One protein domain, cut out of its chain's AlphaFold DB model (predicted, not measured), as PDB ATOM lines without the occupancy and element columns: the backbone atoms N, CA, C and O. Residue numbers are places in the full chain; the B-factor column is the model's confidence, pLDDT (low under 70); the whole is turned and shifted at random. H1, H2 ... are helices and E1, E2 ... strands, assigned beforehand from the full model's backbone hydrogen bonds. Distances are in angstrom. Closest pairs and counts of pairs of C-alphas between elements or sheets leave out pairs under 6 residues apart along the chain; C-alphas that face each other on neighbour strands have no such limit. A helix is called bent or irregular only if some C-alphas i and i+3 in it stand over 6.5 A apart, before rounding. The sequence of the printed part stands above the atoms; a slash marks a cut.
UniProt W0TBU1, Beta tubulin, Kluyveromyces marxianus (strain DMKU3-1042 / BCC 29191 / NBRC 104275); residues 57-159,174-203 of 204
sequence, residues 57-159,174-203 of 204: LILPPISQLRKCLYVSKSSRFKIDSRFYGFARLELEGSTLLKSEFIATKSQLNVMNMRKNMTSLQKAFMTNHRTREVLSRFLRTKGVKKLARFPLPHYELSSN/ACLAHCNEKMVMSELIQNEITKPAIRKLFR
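What this domain is: This is residues 57 to 159 and 174 to 203 of the 204 residues of the protein "Beta tubulin" of Kluyveromyces marxianus (strain DMKU3-1042 / BCC 29191 / NBRC 104275) (UniProt W0TBU1). A small hairpin of two strands, E1 and E2, sits at one end of the long helix H2, and shorter pieces of helix cross H2 along its length: H5 nearer the hairpin, then the first arm of the bent helix H6. The second arm of H6 crosses H4, H3 lies towards the far end of H2, and residues 154 to 159 stick out from the rest. The printed part has 133 residues with six named helices and two named strands, in the order H1 E1 E2 H2 H3 H4 H5 H6; the sheet, E1 - E2, is antiparallel and the class is mostly helix. It is only just compact, close to loose, with a radius of gyration of the C-alphas of 16.6 A, and it is only just flat, spanning 49 by 40 by 22 A.

Where its parts are: Look first for strand E1, residues 76 to 79, and strand E2, residues 82 to 85. Find C-alpha 86 at (-30.063, 14.505, -7.334); from there H2 runs 31.5 A to C-alpha 107 at (-10.000, 3.032, -28.768). H1 is residues 62 to 67, H3 residues 119 to 125, H4 residues 130 to 140, 15.5 A long, and H5 residues 174 to 179. By its hydrogen bonds H6, residues 182 to 202, was assigned as one helix, but it is bent: C-alphas 192 and 195 are 6.9 A apart. Its arms are H6a, residues 182 to 192, 15.3 A long, and H6b, residues 195 to 202, ending at C-alpha 202 at (-15.281, 13.360, -36.551).

How they stand to each other: In the hairpin E1 and E2, look for N 77 and O 84, 2.8 A apart and within hydrogen-bond range. The closest C-alphas of H1 and E1 are those of Gln 64 and Phe 77, 6.0 A. H2 touches H5 with residues 89 to 96 alone, about perpendicular at 88 degrees, closest at C-alphas Gly 93 and Ala 174, 4.3 A. H2 touches H6a with residues 97 to 104 alone, at a steep tilt of 68 degrees, only just short of perpendicular, closest at C-alphas Glu 100 and Gln 190, 6.4 A. H6a and H6b stand at 40 degrees. H4 touches H6b, about perpendicular at 82 degrees, closest at C-alphas Phe 137 and Ala 197, 5.4 A. H3 touches no helix. Every O i to N i+4 pair is within hydrogen-bond range in H2, H3, H4, H6a and H6b; H1 and H5 each have 1 of 2.

The domain as a whole: The C-alphas farthest apart, Ser 81 and Lys 115, are 51.3 A from each other. Residues 160 to 173 are not printed, and C-alphas 159 and 174 are 22.6 A apart across the cut. The link H2 to H3 is long. Confidence is under 70 at residues 73 to 74, 110 to 115, 150 and 152 to 153.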
ATOM      1  N   LEU A  57     -31.334  -4.329 -19.652       88.56
ATOM      2  CA  LEU A  57     -31.105  -3.530 -18.452       88.56
ATOM      3  C   LEU A  57     -32.148  -3.812 -17.369       88.56
ATOM      4  O   LEU A  57     -33.358  -3.710 -17.593       88.56
ATOM      5  N   ILE A  58     -31.667  -3.994 -16.145       90.50
ATOM      6  CA  ILE A  58     -32.481  -3.929 -14.938       90.50
ATOM      7  C   ILE A  58     -32.880  -2.467 -14.729       90.50
ATOM      8  O   ILE A  58     -32.050  -1.593 -14.452       90.50
ATOM      9  N   LEU A  59     -34.172  -2.187 -14.879       89.00
ATOM     10  CA  LEU A  59     -34.708  -0.842 -14.725       89.00
ATOM     11  C   LEU A  59     -35.121  -0.581 -13.269       89.00
ATOM     12  O   LEU A  59     -35.853  -1.383 -12.682       89.00
ATOM     13  N   PRO A  60     -34.745   0.573 -12.685       86.62
ATOM     14  CA  PRO A  60     -35.351   1.033 -11.446       86.62
ATOM     15  C   PRO A  60     -36.872   1.177 -11.610       86.62
ATOM     16  O   PRO A  60     -37.353   1.423 -12.722       86.62
ATOM     17  N   PRO A  61     -37.645   1.156 -10.509       85.94
ATOM     18  CA  PRO A  61     -39.068   1.458 -10.571       85.94
ATOM     19  C   PRO A  61     -39.315   2.782 -11.301       85.94
ATOM     20  O   PRO A  61     -38.642   3.780 -11.019       85.94
ATOM     21  N   ILE A  62     -40.319   2.823 -12.182       85.62
ATOM     22  CA  ILE A  62     -40.619   4.010 -13.003       85.62
ATOM     23  C   ILE A  62     -40.789   5.277 -12.152       85.62
ATOM     24  O   ILE A  62     -40.361   6.364 -12.526       85.62
ATOM     25  N   SER A  63     -41.315   5.135 -10.933       84.81
ATOM     26  CA  SER A  63     -41.456   6.226  -9.965       84.81
ATOM     27  C   SER A  63     -40.124   6.853  -9.530       84.81
ATOM     28  O   SER A  63     -40.099   8.042  -9.212       84.81
ATOM     29  N   GLN A  64     -39.019   6.098  -9.516       86.62
ATOM     30  CA  GLN A  64     -37.671   6.623  -9.273       86.62
ATOM     31  C   GLN A  64     -37.118   7.307 -10.521       86.62
ATOM     32  O   GLN A  64     -36.580   8.404 -10.408       86.62
ATOM     33  N   LEU A  65     -37.322   6.720 -11.705       89.56
ATOM     34  CA  LEU A  65     -36.901   7.322 -12.973       89.56
ATOM     35  C   LEU A  65     -37.586   8.674 -13.215       89.56
ATOM     36  O   LEU A  65     -36.917   9.650 -13.547       89.56
ATOM     37  N   ARG A  66     -38.889   8.794 -12.930       90.38
ATOM     38  CA  ARG A  66     -39.612  10.076 -13.021       90.38
ATOM     39  C   ARG A  66     -39.004  11.161 -12.133       90.38
ATOM     40  O   ARG A  66     -38.985  12.323 -12.527       90.38
ATOM     41  N   LYS A  67     -38.458  10.820 -10.956       90.50
ATOM     42  CA  LYS A  67     -37.787  11.811 -10.088       90.50
ATOM     43  C   LYS A  67     -36.569  12.433 -10.770       90.50
ATOM     44  O   LYS A  67     -36.266  13.587 -10.474       90.50
ATOM     45  N   CYS A  68     -35.911  11.722 -11.692       91.12
ATOM     46  CA  CYS A  68     -34.748  12.233 -12.417       91.12
ATOM     47  C   CYS A  68     -35.113  13.453 -13.263       91.12
ATOM     48  O   CYS A  68     -34.256  14.288 -13.508       91.12
ATOM     49  N   LEU A  69     -36.378  13.592 -13.674       91.81
ATOM     50  CA  LEU A  69     -36.842  14.717 -14.485       91.81
ATOM     51  C   LEU A  69     -36.930  16.031 -13.684       91.81
ATOM     52  O   LEU A  69     -36.941  17.110 -14.271       91.81
ATOM     53  N   TYR A  70     -36.991  15.975 -12.349       88.94
ATOM     54  CA  TYR A  70     -37.275  17.126 -11.482       88.94
ATOM     55  C   TYR A  70     -36.012  17.709 -10.833       88.94
ATOM     56  O   TYR A  70     -35.823  17.616  -9.622       88.94
ATOM     57  N   VAL A  71     -35.187  18.380 -11.639       81.56
ATOM     58  CA  VAL A  71     -33.881  18.950 -11.240       81.56
ATOM     59  C   VAL A  71     -33.961  19.912 -10.041       81.56
ATOM     60  O   VAL A  71     -33.030  20.006  -9.247       81.56
ATOM     61  N   SER A  72     -35.072  20.636  -9.884       71.19
ATOM     62  CA  SER A  72     -35.260  21.632  -8.816       71.19
ATOM     63  C   SER A  72     -35.829  21.065  -7.514       71.19
ATOM     64  O   SER A  72     -35.810  21.753  -6.493       71.19
ATOM     65  N   LYS A  73     -36.338  19.826  -7.513       69.50
ATOM     66  CA  LYS A  73     -36.910  19.224  -6.306       69.50
ATOM     67  C   LYS A  73     -35.819  18.540  -5.496       69.50
ATOM     68  O   LYS A  73     -35.043  17.748  -6.022       69.50
ATOM     69  N   SER A  74     -35.837  18.742  -4.182       65.94
ATOM     70  CA  SER A  74     -34.988  18.041  -3.206       65.94
ATOM     71  C   SER A  74     -35.426  16.583  -2.986       65.94
ATOM     72  O   SER A  74     -35.538  16.096  -1.860       65.94
ATOM     73  N   SER A  75     -35.690  15.871  -4.082       71.69
ATOM     74  CA  SER A  75     -36.100  14.472  -4.074       71.69
ATOM     75  C   SER A  75     -34.902  13.573  -3.789       71.69
ATOM     76  O   SER A  75     -33.810  13.776  -4.322       71.69
ATOM     77  N   ARG A  76     -35.126  12.550  -2.960       84.12
ATOM     78  CA  ARG A  76     -34.187  11.439  -2.791       84.12
ATOM     79  C   ARG A  76     -34.637  10.240  -3.622       84.12
ATOM     80  O   ARG A  76     -35.827   9.896  -3.668       84.12
ATOM     81  N   PHE A  77     -33.666   9.609  -4.258       83.31
ATOM     82  CA  PHE A  77     -33.803   8.406  -5.064       83.31
ATOM     83  C   PHE A  77     -33.509   7.209  -4.175       83.31
ATOM     84  O   PHE A  77     -32.489   7.221  -3.492       83.31
ATOM     85  N   LYS A  78     -34.393   6.211  -4.148       84.50
ATOM     86  CA  LYS A  78     -34.135   4.952  -3.441       84.50
ATOM     87  C   LYS A  78     -33.658   3.930  -4.466       84.50
ATOM     88  O   LYS A  78     -34.434   3.601  -5.360       84.50
ATOM     89  N   ILE A  79     -32.422   3.468  -4.320       83.12
ATOM     90  CA  ILE A  79     -31.807   2.424  -5.149       83.12
ATOM     91  C   ILE A  79     -31.149   1.433  -4.186       83.12
ATOM     92  O   ILE A  79     -30.376   1.870  -3.333       83.12
ATOM     93  N   ASP A  80     -31.531   0.156  -4.248       73.38
ATOM     94  CA  ASP A  80     -31.017  -0.941  -3.408       73.38
ATOM     95  C   ASP A  80     -30.829  -0.554  -1.935       73.38
ATOM     96  O   ASP A  80     -29.751  -0.617  -1.349       73.38
ATOM     97  N   SER A  81     -31.916  -0.061  -1.337       80.06
ATOM     98  CA  SER A  81     -32.002   0.378   0.066       80.06
ATOM     99  C   SER A  81     -31.218   1.641   0.444       80.06
ATOM    100  O   SER A  81     -31.369   2.129   1.563       80.06
ATOM    101  N   ARG A  82     -30.465   2.248  -0.478       85.75
ATOM    102  CA  ARG A  82     -29.750   3.512  -0.254       85.75
ATOM    103  C   ARG A  82     -30.505   4.699  -0.836       85.75
ATOM    104  O   ARG A  82     -31.201   4.592  -1.844       85.75
ATOM    105  N   PHE A  83     -30.346   5.853  -0.188       88.12
ATOM    106  CA  PHE A  83     -30.904   7.115  -0.659       88.12
ATOM    107  C   PHE A  83     -29.829   7.993  -1.287       88.12
ATOM    108  O   PHE A  83     -28.853   8.361  -0.636       88.12
ATOM    109  N   TYR A  84     -30.065   8.400  -2.527       87.62
ATOM    110  CA  TYR A  84     -29.192   9.300  -3.269       87.62
ATOM    111  C   TYR A  84     -29.887  10.643  -3.485       87.62
ATOM    112  O   TYR A  84     -31.100  10.706  -3.687       87.62
ATOM    113  N   GLY A  85     -29.131  11.738  -3.407       89.75
ATOM    114  CA  GLY A  85     -29.607  13.063  -3.808       89.75
ATOM    115  C   GLY A  85     -29.372  13.299  -5.297       89.75
ATOM    116  O   GLY A  85     -28.428  12.749  -5.861       89.75
ATOM    117  N   PHE A  86     -30.186  14.161  -5.912       90.81
ATOM    118  CA  PHE A  86     -30.063  14.505  -7.334       90.81
ATOM    119  C   PHE A  86     -28.634  14.914  -7.726       90.81
ATOM    120  O   PHE A  86     -28.051  14.312  -8.619       90.81
ATOM    121  N   ALA A  87     -28.039  15.868  -7.000       90.81
ATOM    122  CA  ALA A  87     -26.701  16.385  -7.299       90.81
ATOM    123  C   ALA A  87     -25.606  15.304  -7.251       90.81
ATOM    124  O   ALA A  87     -24.639  15.362  -8.007       90.81
ATOM    125  N   ARG A  88     -25.766  14.295  -6.385       92.75
ATOM    126  CA  ARG A  88     -24.831  13.167  -6.305       92.75
ATOM    127  C   ARG A  88     -24.937  12.284  -7.547       92.75
ATOM    128  O   ARG A  88     -23.917  11.981  -8.149       92.75
ATOM    129  N   LEU A  89     -26.154  11.916  -7.945       94.12
ATOM    130  CA  LEU A  89     -26.379  11.115  -9.151       94.12
ATOM    131  C   LEU A  89     -25.981  11.869 -10.423       94.12
ATOM    132  O   LEU A  89     -25.412  11.281 -11.333       94.12
ATOM    133  N   GLU A  90     -26.236  13.178 -10.486       94.88
ATOM    134  CA  GLU A  90     -25.751  14.026 -11.578       94.88
ATOM    135  C   GLU A  90     -24.218  13.965 -11.685       94.88
ATOM    136  O   GLU A  90     -23.677  13.749 -12.773       94.88
ATOM    137  N   LEU A  91     -23.510  14.107 -10.559       95.00
ATOM    138  CA  LEU A  91     -22.052  14.032 -10.529       95.00
ATOM    139  C   LEU A  91     -21.546  12.648 -10.954       95.00
ATOM    140  O   LEU A  91     -20.674  12.565 -11.821       95.00
ATOM    141  N   GLU A  92     -22.101  11.578 -10.384       95.81
ATOM    142  CA  GLU A  92     -21.730  10.194 -10.705       95.81
ATOM    143  C   GLU A  92     -21.950   9.893 -12.195       95.81
ATOM    144  O   GLU A  92     -21.026   9.447 -12.877       95.81
ATOM    145  N   GLY A  93     -23.120  10.236 -12.738       97.12
ATOM    146  CA  GLY A  93     -23.446  10.012 -14.148       97.12
ATOM    147  C   GLY A  93     -22.579  10.832 -15.100       97.12
ATOM    148  O   GLY A  93     -22.107  10.317 -16.115       97.12
ATOM    149  N   SER A  94     -22.302  12.095 -14.759       96.50
ATOM    150  CA  SER A  94     -21.402  12.937 -15.558       96.50
ATOM    151  C   SER A  94     -19.964  12.409 -15.556       96.50
ATOM    152  O   SER A  94     -19.293  12.445 -16.590       96.50
ATOM    153  N   THR A  95     -19.505  11.876 -14.419       96.19
ATOM    154  CA  THR A  95     -18.169  11.289 -14.262       96.19
ATOM    155  C   THR A  95     -18.049  10.008 -15.075       96.19
ATOM    156  O   THR A  95     -17.093   9.875 -15.838       96.19
ATOM    157  N   LEU A  96     -19.050   9.126 -14.985       96.81
ATOM    158  CA  LEU A  96     -19.121   7.885 -15.753       96.81
ATOM    159  C   LEU A  96     -19.101   8.159 -17.263       96.81
ATOM    160  O   LEU A  96     -18.271   7.622 -17.991       96.81
ATOM    161  N   LEU A  97     -19.952   9.062 -17.754       96.12
ATOM    162  CA  LEU A  97     -19.953   9.413 -19.177       96.12
ATOM    163  C   LEU A  97     -18.617  10.012 -19.614       96.12
ATOM    164  O   LEU A  97     -18.114   9.682 -20.687       96.12
ATOM    165  N   LYS A  98     -18.013  10.876 -18.790       94.94
ATOM    166  CA  LYS A  98     -16.704  11.460 -19.096       94.94
ATOM    167  C   LYS A  98     -15.619  10.388 -19.205       94.94
ATOM    168  O   LYS A  98     -14.830  10.459 -20.149       94.94
ATOM    169  N   SER A  99     -15.573   9.412 -18.295       94.88
ATOM    170  CA  SER A  99     -14.599   8.315 -18.380       94.88
ATOM    171  C   SER A  99     -14.808   7.468 -19.632       94.88
ATOM    172  O   SER A  99     -13.836   7.158 -20.317       94.88
ATOM    173  N   GLU A 100     -16.057   7.183 -20.002       95.81
ATOM    174  CA  GLU A 100     -16.355   6.397 -21.205       95.81
ATOM    175  C   GLU A 100     -16.023   7.144 -22.503       95.81
ATOM    176  O   GLU A 100     -15.506   6.554 -23.456       95.81
ATOM    177  N   PHE A 101     -16.228   8.465 -22.548       93.75
ATOM    178  CA  PHE A 101     -15.760   9.288 -23.669       93.75
ATOM    179  C   PHE A 101     -14.236   9.228 -23.818       93.75
ATOM    180  O   PHE A 101     -13.741   9.157 -24.943       93.75
ATOM    181  N   ILE A 102     -13.491   9.239 -22.706       91.06
ATOM    182  CA  ILE A 102     -12.027   9.116 -22.717       91.06
ATOM    183  C   ILE A 102     -11.614   7.732 -23.226       91.06
ATOM    184  O   ILE A 102     -10.791   7.657 -24.137       91.06
ATOM    185  N   ALA A 103     -12.218   6.661 -22.702       91.81
ATOM    186  CA  ALA A 103     -11.936   5.289 -23.124       91.81
ATOM    187  C   ALA A 103     -12.195   5.096 -24.627       91.81
ATOM    188  O   ALA A 103     -11.329   4.628 -25.366       91.81
ATOM    189  N   THR A 104     -13.347   5.564 -25.105       91.69
ATOM    190  CA  THR A 104     -13.734   5.457 -26.519       91.69
ATOM    191  C   THR A 104     -12.816   6.267 -27.430       91.69
ATOM    192  O   THR A 104     -12.450   5.820 -28.516       91.69
ATOM    193  N   LYS A 105     -12.413   7.467 -26.993       87.75
ATOM    194  CA  LYS A 105     -11.459   8.303 -27.728       87.75
ATOM    195  C   LYS A 105     -10.122   7.580 -27.917       87.75
ATOM    196  O   LYS A 105      -9.553   7.661 -29.004       87.75
ATOM    197  N   SER A 106      -9.644   6.878 -26.890       86.19
ATOM    198  CA  SER A 106      -8.424   6.068 -26.973       86.19
ATOM    199  C   SER A 106      -8.589   4.885 -27.932       86.19
ATOM    200  O   SER A 106      -7.722   4.671 -28.768       86.19
ATOM    201  N   GLN A 107      -9.721   4.172 -27.880       86.75
ATOM    202  CA  GLN A 107     -10.000   3.032 -28.768       86.75
ATOM    203  C   GLN A 107     -10.086   3.424 -30.253       86.75
ATOM    204  O   GLN A 107      -9.621   2.691 -31.118       86.75
ATOM    205  N   LEU A 108     -10.692   4.574 -30.565       82.38
ATOM    206  CA  LEU A 108     -10.924   5.001 -31.950       82.38
ATOM    207  C   LEU A 108      -9.694   5.631 -32.625       82.38
ATOM    208  O   LEU A 108      -9.803   6.067 -33.768       82.38
ATOM    209  N   ASN A 109      -8.547   5.731 -31.942       71.81
ATOM    210  CA  ASN A 109      -7.311   6.323 -32.479       71.81
ATOM    211  C   ASN A 109      -7.498   7.708 -33.142       71.81
ATOM    212  O   ASN A 109      -6.701   8.132 -33.982       71.81
ATOM    213  N   VAL A 110      -8.512   8.473 -32.718       68.75
ATOM    214  CA  VAL A 110      -8.852   9.812 -33.255       68.75
ATOM    215  C   VAL A 110      -7.711  10.831 -33.097       68.75
ATOM    216  O   VAL A 110      -7.700  11.876 -33.746       68.75
ATOM    217  N   MET A 111      -6.700  10.507 -32.284       61.19
ATOM    218  CA  MET A 111      -5.438  11.244 -32.136       61.19
ATOM    219  C   MET A 111      -4.652  11.407 -33.439       61.19
ATOM    220  O   MET A 111      -3.897  12.376 -33.544       61.19
ATOM    221  N   ASN A 112      -4.847  10.522 -34.420       61.84
ATOM    222  CA  ASN A 112      -4.121  10.551 -35.693       61.84
ATOM    223  C   ASN A 112      -4.780  11.468 -36.742       61.84
ATOM    224  O   ASN A 112      -4.168  11.796 -37.754       61.84
ATOM    225  N   MET A 113      -5.989  11.978 -36.483       66.06
ATOM    226  CA  MET A 113      -6.776  12.801 -37.421       66.06
ATOM    227  C   MET A 113      -6.497  14.312 -37.302       66.06
ATOM    228  O   MET A 113      -7.376  15.140 -37.527       66.06
ATOM    229  N   ARG A 114      -5.283  14.711 -36.888       63.81
ATOM    230  CA  ARG A 114      -4.975  16.101 -36.477       63.81
ATOM    231  C   ARG A 114      -5.047  17.144 -37.595       63.81
ATOM    232  O   ARG A 114      -5.226  18.325 -37.289       63.81
ATOM    233  N   LYS A 115      -4.922  16.753 -38.866       62.00
ATOM    234  CA  LYS A 115      -5.031  17.700 -39.985       62.00
ATOM    235  C   LYS A 115      -6.504  18.105 -40.162       62.00
ATOM    236  O   LYS A 115      -7.360  17.254 -40.352       62.00
ATOM    237  N   ASN A 116      -6.786  19.409 -40.090       71.38
ATOM    238  CA  ASN A 116      -8.097  20.039 -40.343       71.38
ATOM    239  C   ASN A 116      -9.209  19.819 -39.295       71.38
ATOM    240  O   ASN A 116     -10.393  19.819 -39.627       71.38
ATOM    241  N   MET A 117      -8.863  19.711 -38.008       81.38
ATOM    242  CA  MET A 117      -9.872  19.669 -36.940       81.38
ATOM    243  C   MET A 117     -10.567  21.027 -36.703       81.38
ATOM    244  O   MET A 117      -9.918  22.068 -36.560       81.38
ATOM    245  N   THR A 118     -11.891  21.001 -36.545       84.38
ATOM    246  CA  THR A 118     -12.713  22.112 -36.035       84.38
ATOM    247  C   THR A 118     -12.350  22.474 -34.588       84.38
ATOM    248  O   THR A 118     -11.775  21.672 -33.849       84.38
ATOM    249  N   SER A 119     -12.740  23.669 -34.131       84.06
ATOM    250  CA  SER A 119     -12.499  24.119 -32.748       84.06
ATOM    251  C   SER A 119     -13.105  23.182 -31.693       84.06
ATOM    252  O   SER A 119     -12.466  22.913 -30.677       84.06
ATOM    253  N   LEU A 120     -14.298  22.623 -31.945       82.44
ATOM    254  CA  LEU A 120     -14.919  21.660 -31.032       82.44
ATOM    255  C   LEU A 120     -14.168  20.326 -31.002       82.44
ATOM    256  O   LEU A 120     -13.986  19.774 -29.923       82.44
ATOM    257  N   GLN A 121     -13.721  19.819 -32.155       83.50
ATOM    258  CA  GLN A 121     -12.914  18.596 -32.214       83.50
ATOM    259  C   GLN A 121     -11.614  18.777 -31.427       83.50
ATOM    260  O   GLN A 121     -11.314  17.962 -30.561       83.50
ATOM    261  N   LYS A 122     -10.898  19.894 -31.632       82.56
ATOM    262  CA  LYS A 122      -9.678  20.220 -30.874       82.56
ATOM    263  C   LYS A 122      -9.931  20.265 -29.363       82.56
ATOM    264  O   LYS A 122      -9.181  19.659 -28.606       82.56
ATOM    265  N   ALA A 123     -11.007  20.928 -28.928       81.38
ATOM    266  CA  ALA A 123     -11.365  21.004 -27.510       81.38
ATOM    267  C   ALA A 123     -11.756  19.633 -26.924       81.38
ATOM    268  O   ALA A 123     -11.370  19.306 -25.806       81.38
ATOM    269  N   PHE A 124     -12.475  18.809 -27.686       82.81
ATOM    270  CA  PHE A 124     -12.812  17.446 -27.276       82.81
ATOM    271  C   PHE A 124     -11.565  16.564 -27.123       82.81
ATOM    272  O   PHE A 124     -11.461  15.794 -26.165       82.81
ATOM    273  N   MET A 125     -10.574  16.717 -28.009       79.31
ATOM    274  CA  MET A 125      -9.318  15.968 -27.922       79.31
ATOM    275  C   MET A 125      -8.563  16.232 -26.616       79.31
ATOM    276  O   MET A 125      -7.992  15.297 -26.051       79.31
ATOM    277  N   THR A 126      -8.639  17.452 -26.084       78.06
ATOM    278  CA  THR A 126      -8.051  17.838 -24.793       78.06
ATOM    279  C   THR A 126      -8.966  17.553 -23.592       78.06
ATOM    280  O   THR A 126      -8.716  18.045 -22.498       78.06
ATOM    281  N   ASN A 127     -10.010  16.727 -23.758       75.69
ATOM    282  CA  ASN A 127     -11.020  16.396 -22.734       75.69
ATOM    283  C   ASN A 127     -11.845  17.595 -22.241       75.69
ATOM    284  O   ASN A 127     -12.546  17.503 -21.228       75.69
ATOM    285  N   HIS A 128     -11.791  18.714 -22.958       73.94
ATOM    286  CA  HIS A 128     -12.709  19.819 -22.761       73.94
ATOM    287  C   HIS A 128     -13.974  19.576 -23.591       73.94
ATOM    288  O   HIS A 128     -14.002  18.803 -24.542       73.94
ATOM    289  N   ARG A 129     -15.065  20.252 -23.241       84.44
ATOM    290  CA  ARG A 129     -16.294  20.274 -24.046       84.44
ATOM    291  C   ARG A 129     -17.008  18.919 -24.272       84.44
ATOM    292  O   ARG A 129     -17.856  18.820 -25.158       84.44
ATOM    293  N   THR A 130     -16.748  17.881 -23.463       86.75
ATOM    294  CA  THR A 130     -17.511  16.607 -23.499       86.75
ATOM    295  C   THR A 130     -19.016  16.848 -23.375       86.75
ATOM    296  O   THR A 130     -19.825  16.223 -24.058       86.75
ATOM    297  N   ARG A 131     -19.390  17.827 -22.549       90.19
ATOM    298  CA  ARG A 131     -20.772  18.250 -22.338       90.19
ATOM    299  C   ARG A 131     -21.432  18.768 -23.622       90.19
ATOM    300  O   ARG A 131     -22.592  18.467 -23.887       90.19
ATOM    301  N   GLU A 132     -20.713  19.541 -24.425       91.06
ATOM    302  CA  GLU A 132     -21.188  20.082 -25.695       91.06
ATOM    303  C   GLU A 132     -21.335  18.990 -26.751       91.06
ATOM    304  O   GLU A 132     -22.307  19.007 -27.508       91.06
ATOM    305  N   VAL A 133     -20.410  18.026 -26.780       91.62
ATOM    306  CA  VAL A 133     -20.505  16.848 -27.656       91.62
ATOM    307  C   VAL A 133     -21.739  16.025 -27.300       91.62
ATOM    308  O   VAL A 133     -22.553  15.739 -28.179       91.62
ATOM    309  N   LEU A 134     -21.946  15.740 -26.012       93.81
ATOM    310  CA  LEU A 134     -23.130  15.026 -25.543       93.81
ATOM    311  C   LEU A 134     -24.426  15.801 -25.836       93.81
ATOM    312  O   LEU A 134     -25.386  15.232 -26.343       93.81
ATOM    313  N   SER A 135     -24.444  17.117 -25.608       93.19
ATOM    314  CA  SER A 135     -25.587  17.973 -25.956       93.19
ATOM    315  C   SER A 135     -25.928  17.925 -27.449       93.19
ATOM    316  O   SER A 135     -27.104  17.946 -27.818       93.19
ATOM    317  N   ARG A 136     -24.919  17.901 -28.330       92.25
ATOM    318  CA  ARG A 136     -25.139  17.750 -29.777       92.25
ATOM    319  C   ARG A 136     -25.677  16.361 -30.104       92.25
ATOM    320  O   ARG A 136     -26.627  16.267 -30.874       92.25
ATOM    321  N   PHE A 137     -25.118  15.315 -29.498       93.88
ATOM    322  CA  PHE A 137     -25.594  13.944 -29.665       93.88
ATOM    323  C   PHE A 137     -27.079  13.808 -29.295       93.88
ATOM    324  O   PHE A 137     -27.875  13.412 -30.148       93.88
ATOM    325  N   LEU A 138     -27.473  14.242 -28.092       93.00
ATOM    326  CA  LEU A 138     -28.861  14.168 -27.617       93.00
ATOM    327  C   LEU A 138     -29.826  14.913 -28.543       93.00
ATOM    328  O   LEU A 138     -30.845  14.356 -28.951       93.00
ATOM    329  N   ARG A 139     -29.455  16.124 -28.984       91.50
ATOM    330  CA  ARG A 139     -30.244  16.885 -29.967       91.50
ATOM    331  C   ARG A 139     -30.458  16.111 -31.262       91.50
ATOM    332  O   ARG A 139     -31.555  16.128 -31.807       91.50
ATOM    333  N   THR A 140     -29.432  15.415 -31.746       91.19
ATOM    334  CA  THR A 140     -29.547  14.630 -32.983       91.19
ATOM    335  C   THR A 140     -30.363  13.353 -32.830       91.19
ATOM    336  O   THR A 140     -30.833  12.826 -33.831       91.19
ATOM    337  N   LYS A 141     -30.547  12.877 -31.599       90.94
ATOM    338  CA  LYS A 141     -31.432  11.761 -31.260       90.94
ATOM    339  C   LYS A 141     -32.859  12.220 -30.929       90.94
ATOM    340  O   LYS A 141     -33.666  11.416 -30.488       90.94
ATOM    341  N   GLY A 142     -33.173  13.507 -31.106       88.38
ATOM    342  CA  GLY A 142     -34.489  14.065 -30.782       88.38
ATOM    343  C   GLY A 142     -34.753  14.223 -29.282       88.38
ATOM    344  O   GLY A 142     -35.848  14.634 -28.904       88.38
ATOM    345  N   VAL A 143     -33.756  13.967 -28.431       88.31
ATOM    346  CA  VAL A 143     -33.874  14.066 -26.975       88.31
ATOM    347  C   VAL A 143     -33.764  15.531 -26.567       88.31
ATOM    348  O   VAL A 143     -32.684  16.127 -26.593       88.31
ATOM    349  N   LYS A 144     -34.902  16.134 -26.221       86.88
ATOM    350  CA  LYS A 144     -35.017  17.543 -25.824       86.88
ATOM    351  C   LYS A 144     -36.136  17.720 -24.804       86.88
ATOM    352  O   LYS A 144     -37.098  16.957 -24.820       86.88
ATOM    353  N   LYS A 145     -36.049  18.775 -23.988       86.62
ATOM    354  CA  LYS A 145     -37.067  19.136 -22.984       86.62
ATOM    355  C   LYS A 145     -37.321  17.997 -21.984       86.62
ATOM    356  O   LYS A 145     -38.468  17.705 -21.645       86.62
ATOM    357  N   LEU A 146     -36.244  17.353 -21.540       90.19
ATOM    358  CA  LEU A 146     -36.275  16.288 -20.540       90.19
ATOM    359  C   LEU A 146     -36.612  16.837 -19.154       90.19
ATOM    360  O   LEU A 146     -37.430  16.265 -18.436       90.19
ATOM    361  N   ALA A 147     -35.981  17.946 -18.773       89.94
ATOM    362  CA  ALA A 147     -36.161  18.524 -17.454       89.94
ATOM    363  C   ALA A 147     -37.563  19.112 -17.280       89.94
ATOM    364  O   ALA A 147     -38.072  19.857 -18.120       89.94
ATOM    365  N   ARG A 148     -38.170  18.802 -16.135       87.56
ATOM    366  CA  ARG A 148     -39.391  19.438 -15.655       87.56
ATOM    367  C   ARG A 148     -39.044  20.721 -14.928       87.56
ATOM    368  O   ARG A 148     -38.321  20.721 -13.932       87.56
ATOM    369  N   PHE A 149     -39.633  21.806 -15.408       78.38
ATOM    370  CA  PHE A 149     -39.491  23.124 -14.821       78.38
ATOM    371  C   PHE A 149     -40.791  23.532 -14.129       78.38
ATOM    372  O   PHE A 149     -41.872  23.237 -14.641       78.38
ATOM    373  N   PRO A 150     -40.707  24.211 -12.973       69.75
ATOM    374  CA  PRO A 150     -41.863  24.892 -12.405       69.75
ATOM    375  C   PRO A 150     -42.241  26.142 -13.215       69.75
ATOM    376  O   PRO A 150     -43.382  26.577 -13.143       69.75
ATOM    377  N   LEU A 151     -41.296  26.696 -13.986       70.25
ATOM    378  CA  LEU A 151     -41.494  27.867 -14.835       70.25
ATOM    379  C   LEU A 151     -41.818  27.470 -16.286       70.25
ATOM    380  O   LEU A 151     -41.325  26.434 -16.753       70.25
ATOM    381  N   PRO A 152     -42.583  28.295 -17.019       67.81
ATOM    382  CA  PRO A 152     -42.800  28.120 -18.449       67.81
ATOM    383  C   PRO A 152     -41.488  28.117 -19.248       67.81
ATOM    384  O   PRO A 152     -40.563  28.879 -18.981       67.81
ATOM    385  N   HIS A 153     -41.409  27.280 -20.288       65.19
ATOM    386  CA  HIS A 153     -40.186  27.129 -21.090       65.19
ATOM    387  C   HIS A 153     -39.730  28.416 -21.797       65.19
ATOM    388  O   HIS A 153     -38.537  28.549 -22.054       65.19
ATOM    389  N   TYR A 154     -40.643  29.341 -22.121       70.75
ATOM    390  CA  TYR A 154     -40.300  30.599 -22.797       70.75
ATOM    391  C   TYR A 154     -39.512  31.567 -21.898       70.75
ATOM    392  O   TYR A 154     -38.844  32.461 -22.405       70.75
ATOM    393  N   GLU A 155     -39.535  31.364 -20.578       79.56
ATOM    394  CA  GLU A 155     -38.789  32.178 -19.607       79.56
ATOM    395  C   GLU A 155     -37.346  31.692 -19.416       79.56
ATOM    396  O   GLU A 155     -36.533  32.335 -18.752       79.56
ATOM    397  N   LEU A 156     -37.002  30.536 -19.992       80.19
ATOM    398  CA  LEU A 156     -35.693  29.917 -19.846       80.19
ATOM    399  C   LEU A 156     -34.897  30.026 -21.142       80.19
ATOM    400  O   LEU A 156     -35.350  29.648 -22.220       80.19
ATOM    401  N   SER A 157     -33.643  30.461 -21.029       86.38
ATOM    402  CA  SER A 157     -32.740  30.462 -22.178       86.38
ATOM    403  C   SER A 157     -32.483  29.037 -22.685       86.38
ATOM    404  O   SER A 157     -32.389  28.081 -21.908       86.38
ATOM    405  N   SER A 158     -32.274  28.895 -23.996       85.56
ATOM    406  CA  SER A 158     -31.890  27.626 -24.641       85.56
ATOM    407  C   SER A 158     -30.705  26.938 -23.938       85.56
ATOM    408  O   SER A 158     -30.703  25.720 -23.726       85.56
ATOM    409  N   ASN A 159     -29.725  27.727 -23.488       86.25
ATOM    410  CA  ASN A 159     -28.568  27.235 -22.744       86.25
ATOM    411  C   ASN A 159     -28.945  26.688 -21.358       86.25
ATOM    412  O   ASN A 159     -28.394  25.669 -20.934       86.25
ATOM    413  N   ALA A 174     -26.781   7.479 -14.152       96.31
ATOM    414  CA  ALA A 174     -26.334   7.053 -12.828       96.31
ATOM    415  C   ALA A 174     -27.324   6.089 -12.163       96.31
ATOM    416  O   ALA A 174     -26.909   5.077 -11.612       96.31
ATOM    417  N   CYS A 175     -28.631   6.365 -12.239       94.19
ATOM    418  CA  CYS A 175     -29.656   5.456 -11.725       94.19
ATOM    419  C   CYS A 175     -29.567   4.068 -12.362       94.19
ATOM    420  O   CYS A 175     -29.616   3.077 -11.642       94.19
ATOM    421  N   LEU A 176     -29.410   4.000 -13.686       94.50
ATOM    422  CA  LEU A 176     -29.223   2.731 -14.389       94.50
ATOM    423  C   LEU A 176     -27.917   2.052 -13.960       94.50
ATOM    424  O   LEU A 176     -27.917   0.854 -13.704       94.50
ATOM    425  N   ALA A 177     -26.836   2.816 -13.791       96.19
ATOM    426  CA  ALA A 177     -25.543   2.287 -13.368       96.19
ATOM    427  C   ALA A 177     -25.535   1.677 -11.962       96.19
ATOM    428  O   ALA A 177     -24.734   0.789 -11.697       96.19
ATOM    429  N   HIS A 178     -26.419   2.123 -11.069       94.56
ATOM    430  CA  HIS A 178     -26.576   1.498  -9.752       94.56
ATOM    431  C   HIS A 178     -27.366   0.188  -9.794       94.56
ATOM    432  O   HIS A 178     -27.215  -0.614  -8.884       94.56
ATOM    433  N   CYS A 179     -28.197  -0.030 -10.816       91.50
ATOM    434  CA  CYS A 179     -29.019  -1.239 -10.945       91.50
ATOM    435  C   CYS A 179     -28.398  -2.316 -11.840       91.50
ATOM    436  O   CYS A 179     -28.943  -3.409 -11.929       91.50
ATOM    437  N   ASN A 180     -27.307  -2.006 -12.538       93.56
ATOM    438  CA  ASN A 180     -26.741  -2.864 -13.571       93.56
ATOM    439  C   ASN A 180     -25.247  -3.061 -13.355       93.56
ATOM    440  O   ASN A 180     -24.562  -2.219 -12.774       93.56
ATOM    441  N   GLU A 181     -24.728  -4.165 -13.878       95.38
ATOM    442  CA  GLU A 181     -23.301  -4.433 -13.822       95.38
ATOM    443  C   GLU A 181     -22.494  -3.374 -14.574       95.38
ATOM    444  O   GLU A 181     -22.870  -2.874 -15.641       95.38
ATOM    445  N   LYS A 182     -21.313  -3.071 -14.030       95.75
ATOM    446  CA  LYS A 182     -20.404  -2.073 -14.598       95.75
ATOM    447  C   LYS A 182     -20.040  -2.381 -16.053       95.75
ATOM    448  O   LYS A 182     -19.952  -1.452 -16.852       95.75
ATOM    449  N   MET A 183     -19.822  -3.654 -16.388       95.75
ATOM    450  CA  MET A 183     -19.441  -4.069 -17.742       95.75
ATOM    451  C   MET A 183     -20.568  -3.809 -18.745       95.75
ATOM    452  O   MET A 183     -20.323  -3.155 -19.756       95.75
ATOM    453  N   VAL A 184     -21.802  -4.203 -18.412       96.19
ATOM    454  CA  VAL A 184     -22.998  -3.958 -19.237       96.19
ATOM    455  C   VAL A 184     -23.197  -2.461 -19.475       96.19
ATOM    456  O   VAL A 184     -23.394  -2.015 -20.606       96.19
ATOM    457  N   MET A 185     -23.073  -1.650 -18.422       97.44
ATOM    458  CA  MET A 185     -23.226  -0.198 -18.529       97.44
ATOM    459  C   MET A 185     -22.115   0.470 -19.335       97.44
ATOM    460  O   MET A 185     -22.393   1.389 -20.106       97.44
ATOM    461  N   SER A 186     -20.867   0.027 -19.169       97.00
ATOM    462  CA  SER A 186     -19.737   0.531 -19.956       97.00
ATOM    463  C   SER A 186     -19.942   0.212 -21.436       97.00
ATOM    464  O   SER A 186     -19.854   1.108 -22.276       97.00
ATOM    465  N   GLU A 187     -20.328  -1.024 -21.758       96.56
ATOM    466  CA  GLU A 187     -20.603  -1.440 -23.130       96.56
ATOM    467  C   GLU A 187     -21.747  -0.636 -23.764       96.56
ATOM    468  O   GLU A 187     -21.594  -0.116 -24.876       96.56
ATOM    469  N   LEU A 188     -22.868  -0.482 -23.055       97.31
ATOM    470  CA  LEU A 188     -24.006   0.314 -23.510       97.31
ATOM    471  C   LEU A 188     -23.598   1.760 -23.783       97.31
ATOM    472  O   LEU A 188     -23.860   2.291 -24.864       97.31
ATOM    473  N   ILE A 189     -22.936   2.413 -22.821       97.50
ATOM    474  CA  ILE A 189     -22.518   3.810 -22.970       97.50
ATOM    475  C   ILE A 189     -21.561   3.941 -24.155       97.50
ATOM    476  O   ILE A 189     -21.688   4.882 -24.947       97.50
ATOM    477  N   GLN A 190     -20.639   2.992 -24.316       96.12
ATOM    478  CA  GLN A 190     -19.701   3.010 -25.427       96.12
ATOM    479  C   GLN A 190     -20.401   2.889 -26.779       96.12
ATOM    480  O   GLN A 190     -20.135   3.667 -27.697       96.12
ATOM    481  N   ASN A 191     -21.300   1.921 -26.913       96.56
ATOM    482  CA  ASN A 191     -21.904   1.567 -28.192       96.56
ATOM    483  C   ASN A 191     -23.054   2.491 -28.599       96.56
ATOM    484  O   ASN A 191     -23.159   2.834 -29.777       96.56
ATOM    485  N   GLU A 192     -23.868   2.939 -27.647       96.50
ATOM    486  CA  GLU A 192     -25.084   3.706 -27.935       96.50
ATOM    487  C   GLU A 192     -24.879   5.222 -27.778       96.50
ATOM    488  O   GLU A 192     -25.583   6.010 -28.414       96.50
ATOM    489  N   ILE A 193     -23.876   5.660 -27.000       96.44
ATOM    490  CA  ILE A 193     -23.625   7.086 -26.731       96.44
ATOM    491  C   ILE A 193     -22.286   7.551 -27.302       96.44
ATOM    492  O   ILE A 193     -22.256   8.377 -28.218       96.44
ATOM    493  N   THR A 194     -21.160   7.085 -26.758       95.31
ATOM    494  CA  THR A 194     -19.861   7.735 -26.995       95.31
ATOM    495  C   THR A 194     -19.317   7.442 -28.390       95.31
ATOM    496  O   THR A 194     -18.910   8.391 -29.063       95.31
ATOM    497  N   LYS A 195     -19.353   6.190 -28.883       94.38
ATOM    498  CA  LYS A 195     -18.916   5.859 -30.255       94.38
ATOM    499  C   LYS A 195     -19.766   6.611 -31.282       94.38
ATOM    500  O   LYS A 195     -19.166   7.300 -32.107       94.38
ATOM    501  N   PRO A 196     -21.116   6.596 -31.234       94.62
ATOM    502  CA  PRO A 196     -21.929   7.387 -32.159       94.62
ATOM    503  C   PRO A 196     -21.664   8.892 -32.070       94.62
ATOM    504  O   PRO A 196     -21.566   9.561 -33.099       94.62
ATOM    505  N   ALA A 197     -21.515   9.440 -30.859       94.06
ATOM    506  CA  ALA A 197     -21.238  10.861 -30.669       94.06
ATOM    507  C   ALA A 197     -19.873  11.269 -31.246       94.06
ATOM    508  O   ALA A 197     -19.779  12.294 -31.925       94.06
ATOM    509  N   ILE A 198     -18.831  10.465 -31.014       91.44
ATOM    510  CA  ILE A 198     -17.478  10.708 -31.530       91.44
ATOM    511  C   ILE A 198     -17.453  10.514 -33.047       91.44
ATOM    512  O   ILE A 198     -17.008  11.417 -33.750       91.44
ATOM    513  N   ARG A 199     -17.985   9.407 -33.577       90.75
ATOM    514  CA  ARG A 199     -18.046   9.169 -35.030       90.75
ATOM    515  C   ARG A 199     -18.737  10.318 -35.750       90.75
ATOM    516  O   ARG A 199     -18.180  10.889 -36.679       90.75
ATOM    517  N   LYS A 200     -19.874  10.784 -35.231       89.62
ATOM    518  CA  LYS A 200     -20.567  11.952 -35.784       89.62
ATOM    519  C   LYS A 200     -19.757  13.245 -35.670       89.62
ATOM    520  O   LYS A 200     -19.781  14.060 -36.591       89.62
ATOM    521  N   LEU A 201     -19.056  13.455 -34.554       88.75
ATOM    522  CA  LEU A 201     -18.199  14.626 -34.359       88.75
ATOM    523  C   LEU A 201     -17.039  14.653 -35.362       88.75
ATOM    524  O   LEU A 201     -16.704  15.729 -35.849       88.75
ATOM    525  N   PHE A 202     -16.442  13.499 -35.665       84.56
ATOM    526  CA  PHE A 202     -15.281  13.360 -36.551       84.56
ATOM    527  C   PHE A 202     -15.628  12.956 -37.992       84.56
ATOM    528  O   PHE A 202     -14.732  12.947 -38.828       84.56
ATOM    529  N   ARG A 203     -16.914  12.726 -38.300       83.19
ATOM    530  CA  ARG A 203     -17.418  12.243 -39.600       83.19
ATOM    531  C   ARG A 203     -16.797  10.898 -40.010       83.19
ATOM    532  O   ARG A 203     -16.320  10.756 -41.131       83.19
TER     533      ARG A 203